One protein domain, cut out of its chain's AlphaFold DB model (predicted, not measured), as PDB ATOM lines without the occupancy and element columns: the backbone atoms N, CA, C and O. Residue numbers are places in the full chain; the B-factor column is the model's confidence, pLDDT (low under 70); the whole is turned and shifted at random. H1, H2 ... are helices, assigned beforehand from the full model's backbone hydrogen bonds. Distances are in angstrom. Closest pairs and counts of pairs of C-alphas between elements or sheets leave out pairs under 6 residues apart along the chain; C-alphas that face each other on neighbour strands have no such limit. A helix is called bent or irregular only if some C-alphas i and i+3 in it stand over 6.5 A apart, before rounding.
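AT A GLANCE: This is residues 5 to 64 of the 157 residues of an uncharacterized protein of Phycisphaerales bacterium (UniProt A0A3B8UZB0). Three short helices make an open frame: H2 bridges the space between H1, near its first end, and H3, near its last end, and stands about perpendicular to each. A long winding stretch, residues 32 to 53, loops away from the end of H2 as far as Ala 36 and Ala 37, comes back past the middle of the domain near Ala 43, reaches towards H1 around Leu 47 and then turns back to H3. The printed part has 60 residues with three named helices, in the order H1, H2, H3, and no named strand; the class is all helix, with 30 of the 60 residues in the helices. It is compact, with a radius of gyration of the C-alphas of 11.0 A, and its C-alphas span 29 by 21 by 18 A along their three main axes.

HOW THE PARTS SIT: H1, residues 5 to 14, and H2, residues 23 to 31, only just touch, with 3 pairs of C-alphas within 8 A. Their closest C-alphas are those of Ile 8 and Trp 24, 7.4 A apart. The lines of H1 and H2 are about perpendicular, at 81 degrees. H2 and H3, residues 54 to 64, also only just touch, with 3 pairs of C-alphas within 8 A. Their closest C-alphas are those of Phe 31 and Trp 61, 5.3 A apart. The lines of H2 and H3 are about perpendicular, at 75 degrees. H1 and H3 are apart, with no C-alpha of the one within 8 A of the other. In H1 and H2 every O i to N i+4 pair is within hydrogen-bond range, and in H3 4 of 7 are.

IN THESE COORDINATES: H1 runs from Pro 5, C-alpha at (-4.675, 58.526, 108.768), to Leu 14, 14.1 A from first to last C-alpha. H2 runs from Gln 23, C-alpha at (8.106, 59.764, 111.866), to Phe 31, 12.1 A. H3, the longest helix by residues, runs from Arg 54 to Tyr 64, C-alpha at (15.380, 44.460, 114.237), 14.6 A. H3 is irregular, but only just: C-alphas 59 and 62 are 6.6 A apart.

THE WHOLE: The two C-alphas farthest apart in the domain are those of Ala 13 and Arg 63, 30.5 A. The first and last printed C-alphas, of Pro 5 and Tyr 64, are 25.1 A apart. The printed part has no cut. The link from H1 to H2 is short, with 8 residues, and the link from H2 to H3 is long, with 22 residues whose C-alphas lie 3 to 16 A from the mean of the C-alphas. The mean pLDDT of the printed part is 93.6, and no printed residue is under 70.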
ATOM      1  N   PRO A   5      -4.417  57.986 110.106       86.44
ATOM      2  CA  PRO A   5      -4.675  58.526 108.768       86.44
ATOM      3  C   PRO A   5      -4.378  60.024 108.627       86.44
ATOM      4  O   PRO A   5      -3.934  60.454 107.567       86.44
ATOM      5  N   GLU A   6      -4.613  60.827 109.669       90.00
ATOM      6  CA  GLU A   6      -4.295  62.261 109.651       90.00
ATOM      7  C   GLU A   6      -2.779  62.498 109.643       90.00
ATOM      8  O   GLU A   6      -2.306  63.349 108.893       90.00
ATOM      9  N   GLU A   7      -2.008  61.720 110.407       89.62
ATOM     10  CA  GLU A   7      -0.540  61.808 110.426       89.62
ATOM     11  C   GLU A   7       0.082  61.393 109.096       89.62
ATOM     12  O   GLU A   7       0.907  62.117 108.539       89.62
ATOM     13  N   ILE A   8      -0.359  60.258 108.551       89.69
ATOM     14  CA  ILE A   8       0.083  59.775 107.241       89.69
ATOM     15  C   ILE A   8      -0.326  60.769 106.144       89.69
ATOM     16  O   ILE A   8       0.468  61.071 105.255       89.69
ATOM     17  N   GLY A   9      -1.544  61.318 106.214       92.06
ATOM     18  CA  GLY A   9      -2.031  62.324 105.273       92.06
ATOM     19  C   GLY A   9      -1.218  63.619 105.314       92.06
ATOM     20  O   GLY A   9      -0.888  64.170 104.262       92.06
ATOM     21  N   MET A  10      -0.845  64.078 106.512       93.31
ATOM     22  CA  MET A  10       0.051  65.219 106.697       93.31
ATOM     23  C   MET A  10       1.430  64.937 106.093       93.31
ATOM     24  O   MET A  10       1.915  65.742 105.299       93.31
ATOM     25  N   GLU A  11       2.054  63.800 106.413       93.25
ATOM     26  CA  GLU A  11       3.364  63.448 105.854       93.25
ATOM     27  C   GLU A  11       3.337  63.327 104.332       93.25
ATOM     28  O   GLU A  11       4.217  63.864 103.659       93.25
ATOM     29  N   ARG A  12       2.293  62.703 103.775       92.69
ATOM     30  CA  ARG A  12       2.087  62.613 102.325       92.69
ATOM     31  C   ARG A  12       1.991  63.997 101.678       92.69
ATOM     32  O   ARG A  12       2.486  64.177 100.569       92.69
ATOM     33  N   ALA A  13       1.354  64.962 102.345       94.12
ATOM     34  CA  ALA A  13       1.252  66.334 101.855       94.12
ATOM     35  C   ALA A  13       2.587  67.097 101.931       94.12
ATOM     36  O   ALA A  13       2.838  67.951 101.082       94.12
ATOM     37  N   LEU A  14       3.434  66.790 102.919       95.25
ATOM     38  CA  LEU A  14       4.771  67.377 103.060       95.25
ATOM     39  C   LEU A  14       5.748  66.828 102.014       95.25
ATOM     40  O   LEU A  14       6.433  67.606 101.351       95.25
ATOM     41  N   ALA A  15       5.818  65.504 101.880       93.75
ATOM     42  CA  ALA A  15       6.701  64.824 100.939       93.75
ATOM     43  C   ALA A  15       6.162  63.413 100.614       93.75
ATOM     44  O   ALA A  15       6.320  62.487 101.416       93.75
ATOM     45  N   PRO A  16       5.531  63.214  99.443       91.44
ATOM     46  CA  PRO A  16       4.906  61.939  99.081       91.44
ATOM     47  C   PRO A  16       5.906  60.812  98.765       91.44
ATOM     48  O   PRO A  16       5.497  59.671  98.578       91.44
ATOM     49  N   ASP A  17       7.201  61.112  98.694       90.81
ATOM     50  CA  ASP A  17       8.311  60.197  98.410       90.81
ATOM     51  C   ASP A  17       9.077  59.764  99.675       90.81
ATOM     52  O   ASP A  17      10.211  59.294  99.590       90.81
ATOM     53  N   PHE A  18       8.455  59.898 100.854       92.12
ATOM     54  CA  PHE A  18       9.043  59.560 102.156       92.12
ATOM     55  C   PHE A  18      10.317  60.353 102.497       92.12
ATOM     56  O   PHE A  18      11.191  59.862 103.214       92.12
ATOM     57  N   THR A  19      10.412  61.608 102.050       93.69
ATOM     58  CA  THR A  19      11.485  62.534 102.462       93.69
ATOM     59  C   THR A  19      10.997  63.647 103.391       93.69
ATOM     60  O   THR A  19      11.635  64.695 103.482       93.69
ATOM     61  N   SER A  20       9.870  63.445 104.084       94.31
ATOM     62  CA  SER A  20       9.243  64.450 104.962       94.31
ATOM     63  C   SER A  20      10.126  64.813 106.162       94.31
ATOM     64  O   SER A  20      10.022  65.914 106.692       94.31
ATOM     65  N   GLY A  21      11.002  63.893 106.586       92.31
ATOM     66  CA  GLY A  21      11.781  64.006 107.824       92.31
ATOM     67  C   GLY A  21      10.970  63.703 109.089       92.31
ATOM     68  O   GLY A  21      11.528  63.700 110.184       92.31
ATOM     69  N   GLU A  22       9.682  63.418 108.930       93.50
ATOM     70  CA  GLU A  22       8.755  63.069 109.999       93.50
ATOM     71  C   GLU A  22       8.820  61.558 110.315       93.50
ATOM     72  O   GLU A  22       9.656  60.820 109.782       93.50
ATOM     73  N   GLN A  23       7.988  61.087 111.246       90.94
ATOM     74  CA  GLN A  23       8.106  59.764 111.866       90.94
ATOM     75  C   GLN A  23       8.036  58.590 110.871       90.94
ATOM     76  O   GLN A  23       8.866  57.681 110.946       90.94
ATOM     77  N   TRP A  24       7.087  58.600 109.934       91.94
ATOM     78  CA  TRP A  24       6.862  57.509 108.982       91.94
ATOM     79  C   TRP A  24       7.999  57.420 107.955       91.94
ATOM     80  O   TRP A  24       8.529  56.333 107.700       91.94
ATOM     81  N   ALA A  25       8.444  58.563 107.423       94.19
ATOM     82  CA  ALA A  25       9.660  58.652 106.613       94.19
ATOM     83  C   ALA A  25      10.916  58.202 107.380       94.19
ATOM     84  O   ALA A  25      11.734  57.444 106.848       94.19
ATOM     85  N   ALA A  26      11.056  58.616 108.643       95.25
ATOM     86  CA  ALA A  26      12.189  58.241 109.481       95.25
ATOM     87  C   ALA A  26      12.261  56.725 109.711       95.25
ATOM     88  O   ALA A  26      13.352  56.158 109.688       95.25
ATOM     89  N   TRP A  27      11.129  56.034 109.874       94.44
ATOM     90  CA  TRP A  27      11.128  54.575 110.010       94.44
ATOM     91  C   TRP A  27      11.643  53.868 108.760       94.44
ATOM     92  O   TRP A  27      12.507  53.000 108.878       94.44
ATOM     93  N   ASN A  28      11.198  54.274 107.567       95.62
ATOM     94  CA  ASN A  28      11.747  53.728 106.324       95.62
ATOM     95  C   ASN A  28      13.256  54.006 106.230       95.62
ATOM     96  O   ASN A  28      14.028  53.098 105.936       95.62
ATOM     97  N   ALA A  29      13.705  55.218 106.567       95.31
ATOM     98  CA  ALA A  29      15.130  55.558 106.594       95.31
ATOM     99  C   ALA A  29      15.964  54.722 107.578       95.31
ATOM    100  O   ALA A  29      17.118  54.410 107.280       95.31
ATOM    101  N   MET A  30      15.405  54.365 108.734       95.19
ATOM    102  CA  MET A  30      16.115  53.613 109.769       95.19
ATOM    103  C   MET A  30      16.131  52.105 109.514       95.19
ATOM    104  O   MET A  30      17.126  51.447 109.825       95.19
ATOM    105  N   PHE A  31      15.037  51.553 108.988       96.38
ATOM    106  CA  PHE A  31      14.822  50.106 108.963       96.38
ATOM    107  C   PHE A  31      14.846  49.491 107.566       96.38
ATOM    108  O   PHE A  31      15.121  48.297 107.454       96.38
ATOM    109  N   SER A  32      14.633  50.270 106.506       96.88
ATOM    110  CA  SER A  32      14.633  49.756 105.135       96.88
ATOM    111  C   SER A  32      16.014  49.815 104.478       96.88
ATOM    112  O   SER A  32      16.864  50.649 104.791       96.88
ATOM    113  N   GLY A  33      16.242  48.923 103.512       95.81
ATOM    114  CA  GLY A  33      17.313  49.083 102.531       95.81
ATOM    115  C   GLY A  33      17.052  50.271 101.598       95.81
ATOM    116  O   GLY A  33      15.979  50.873 101.613       95.81
ATOM    117  N   ARG A  34      18.038  50.606 100.763       95.50
ATOM    118  CA  ARG A  34      17.920  51.683  99.771       95.50
ATOM    119  C   ARG A  34      17.497  51.131  98.418       95.50
ATOM    120  O   ARG A  34      17.980  50.078  98.002       95.50
ATOM    121  N   ASP A  35      16.644  51.870  97.728       93.94
ATOM    122  CA  ASP A  35      16.377  51.662  96.316       93.94
ATOM    123  C   ASP A  35      17.627  52.000  95.489       93.94
ATOM    124  O   ASP A  35      18.308  52.999  95.731       93.94
ATOM    125  N   ALA A  36      17.944  51.153  94.511       93.38
ATOM    126  CA  ALA A  36      19.192  51.258  93.760       93.38
ATOM    127  C   ALA A  36      19.202  52.435  92.772       93.38
ATOM    128  O   ALA A  36      20.275  52.942  92.448       93.38
ATOM    129  N   ALA A  37      18.032  52.854  92.282       94.62
ATOM    130  CA  ALA A  37      17.917  53.915  91.287       94.62
ATOM    131  C   ALA A  37      17.825  55.302  91.934       94.62
ATOM    132  O   ALA A  37      18.535  56.222  91.531       94.62
ATOM    133  N   SER A  38      16.965  55.450  92.940       92.69
ATOM    134  CA  SER A  38      16.721  56.721  93.630       92.69
ATOM    135  C   SER A  38      17.664  56.967  94.810       92.69
ATOM    136  O   SER A  38      17.863  58.112  95.210       92.69
ATOM    137  N   GLY A  39      18.244  55.913  95.396       94.62
ATOM    138  CA  GLY A  39      19.047  56.001  96.619       94.62
ATOM    139  C   GLY A  39      18.234  56.261  97.897       94.62
ATOM    140  O   GLY A  39      18.819  56.309  98.991       94.62
ATOM    141  N   LEU A  40      16.910  56.410  97.770       94.81
ATOM    142  CA  LEU A  40      15.976  56.617  98.872       94.81
ATOM    143  C   LEU A  40      15.694  55.300  99.611       94.81
ATOM    144  O   LEU A  40      15.874  54.221  99.041       94.81
ATOM    145  N   PRO A  41      15.277  55.348 100.886       96.50
ATOM    146  CA  PRO A  41      14.834  54.157 101.596       96.50
ATOM    147  C   PRO A  41      13.609  53.530 100.925       96.50
ATOM    148  O   PRO A  41      12.719  54.235 100.453       96.50
ATOM    149  N   LEU A  42      13.540  52.203 100.911       96.12
ATOM    150  CA  LEU A  42      12.365  51.497 100.411       96.12
ATOM    151  C   LEU A  42      11.186  51.670 101.371       96.12
ATOM    152  O   LEU A  42      11.324  51.497 102.584       96.12
ATOM    153  N   ALA A  43      10.020  51.996 100.825       94.19
ATOM    154  CA  ALA A  43       8.802  52.152 101.603       94.19
ATOM    155  C   ALA A  43       8.288  50.790 102.087       94.19
ATOM    156  O   ALA A  43       8.050  49.890 101.286       94.19
ATOM    157  N   ALA A  44       8.094  50.636 103.396       95.31
ATOM    158  CA  ALA A  44       7.519  49.423 103.975       95.31
ATOM    159  C   ALA A  44       5.984  49.374 103.891       95.31
ATOM    160  O   ALA A  44       5.375  48.343 104.179       95.31
ATOM    161  N   PHE A  45       5.348  50.486 103.531       93.19
ATOM    162  CA  PHE A  45       3.905  50.609 103.385       93.19
ATOM    163  C   PHE A  45       3.560  51.731 102.408       93.19
ATOM    164  O   PHE A  45       4.354  52.639 102.170       93.19
ATOM    165  N   ASP A  46       2.358  51.668 101.858       90.75
ATOM    166  CA  ASP A  46       1.808  52.683 100.971       90.75
ATOM    167  C   ASP A  46       1.091  53.791 101.773       90.75
ATOM    168  O   ASP A  46       0.224  53.500 102.599       90.75
ATOM    169  N   LEU A  47       1.444  55.065 101.536       87.00
ATOM    170  CA  LEU A  47       0.898  56.228 102.268       87.00
ATOM    171  C   LEU A  47      -0.597  56.480 102.008       87.00
ATOM    172  O   LEU A  47      -1.218  57.263 102.718       87.00
ATOM    173  N   GLU A  48      -1.181  55.886 100.969       85.94
ATOM    174  CA  GLU A  48      -2.578  56.116 100.598       85.94
ATOM    175  C   GLU A  48      -3.496  55.007 101.108       85.94
ATOM    176  O   GLU A  48      -4.541  55.262 101.703       85.94
ATOM    177  N   THR A  49      -3.095  53.766 100.878       90.12
ATOM    178  CA  THR A  49      -3.874  52.560 101.157       90.12
ATOM    179  C   THR A  49      -3.519  51.921 102.495       90.12
ATOM    180  O   THR A  49      -4.293  51.108 103.002       90.12
ATOM    181  N   GLY A  50      -2.350  52.239 103.059       87.94
ATOM    182  CA  GLY A  50      -1.810  51.574 104.245       87.94
ATOM    183  C   GLY A  50      -1.388  50.120 104.000       87.94
ATOM    184  O   GLY A  50      -1.134  49.389 104.960       87.94
ATOM    185  N   LEU A  51      -1.331  49.665 102.742       93.94
ATOM    186  CA  LEU A  51      -0.874  48.317 102.413       93.94
ATOM    187  C   LEU A  51       0.602  48.164 102.776       93.94
ATOM    188  O   LEU A  51       1.437  48.947 102.341       93.94
ATOM    189  N   ILE A  52       0.910  47.130 103.556       95.06
ATOM    190  CA  ILE A  52       2.269  46.812 104.000       95.06
ATOM    191  C   ILE A  52       2.976  45.978 102.927       95.06
ATOM    192  O   ILE A  52       2.482  44.912 102.544       95.06
ATOM    193  N   ASP A  53       4.168  46.405 102.512       96.50
ATOM    194  CA  ASP A  53       5.065  45.601 101.686       96.50
ATOM    195  C   ASP A  53       5.807  44.583 102.561       96.50
ATOM    196  O   ASP A  53       6.847  44.850 103.169       96.50
ATOM    197  N   ARG A  54       5.262  43.364 102.606       96.88
ATOM    198  CA  ARG A  54       5.846  42.258 103.372       96.88
ATOM    199  C   ARG A  54       7.262  41.902 102.936       96.88
ATOM    200  O   ARG A  54       8.034  41.458 103.777       96.88
ATOM    201  N   THR A  55       7.626  42.130 101.676       96.69
ATOM    202  CA  THR A  55       8.975  41.832 101.180       96.69
ATOM    203  C   THR A  55      10.002  42.724 101.864       96.69
ATOM    204  O   THR A  55      11.048  42.245 102.301       96.69
ATOM    205  N   VAL A  56       9.693  44.019 102.005       96.88
ATOM    206  CA  VAL A  56      10.548  44.973 102.725       96.88
ATOM    207  C   VAL A  56      10.598  44.624 104.211       96.88
ATOM    208  O   VAL A  56      11.682  44.594 104.795       96.88
ATOM    209  N   ILE A  57       9.456  44.278 104.815       96.75
ATOM    210  CA  ILE A  57       9.414  43.875 106.226       96.75
ATOM    211  C   ILE A  57      10.289  42.644 106.485       96.75
ATOM    212  O   ILE A  57      11.124  42.652 107.388       96.75
ATOM    213  N   GLU A  58      10.126  41.587 105.695       95.94
ATOM    214  CA  GLU A  58      10.840  40.324 105.875       95.94
ATOM    215  C   GLU A  58      12.333  40.462 105.594       95.94
ATOM    216  O   GLU A  58      13.147  39.949 106.362       95.94
ATOM    217  N   ARG A  59      12.707  41.175 104.528       95.00
ATOM    218  CA  ARG A  59      14.111  41.340 104.143       95.00
ATOM    219  C   ARG A  59      14.859  42.310 105.055       95.00
ATOM    220  O   ARG A  59      16.018  42.058 105.393       95.00
ATOM    221  N   ASP A  60      14.221  43.419 105.429       96.25
ATOM    222  CA  ASP A  60      14.917  44.545 106.045       96.25
ATOM    223  C   ASP A  60      14.538  44.783 107.503       96.25
ATOM    224  O   ASP A  60      15.432  44.932 108.333       96.25
ATOM    225  N   TRP A  61      13.249  44.790 107.845       96.62
ATOM    226  CA  TRP A  61      12.806  45.178 109.189       96.62
ATOM    227  C   TRP A  61      12.925  44.032 110.198       96.62
ATOM    228  O   TRP A  61      13.227  44.261 111.369       96.62
ATOM    229  N   SER A  62      12.739  42.789 109.749       94.19
ATOM    230  CA  SER A  62      12.717  41.588 110.597       94.19
ATOM    231  C   SER A  62      13.994  41.399 111.425       94.19
ATOM    232  O   SER A  62      13.935  40.905 112.551       94.19
ATOM    233  N   ARG A  63      15.151  41.861 110.927       92.38
ATOM    234  CA  ARG A  63      16.436  41.800 111.647       92.38
ATOM    235  C   ARG A  63      16.493  42.697 112.884       92.38
ATOM    236  O   ARG A  63      17.434  42.562 113.657       92.38
ATOM    237  N   TYR A  64      15.524  43.595 113.065       94.62
ATOM    238  CA  TYR A  64      15.380  44.460 114.237       94.62
ATOM    239  C   TYR A  64      14.258  43.997 115.185       94.62
ATOM    240  O   TYR A  64      14.051  44.623 116.224       94.62
TER     241      TYR A  64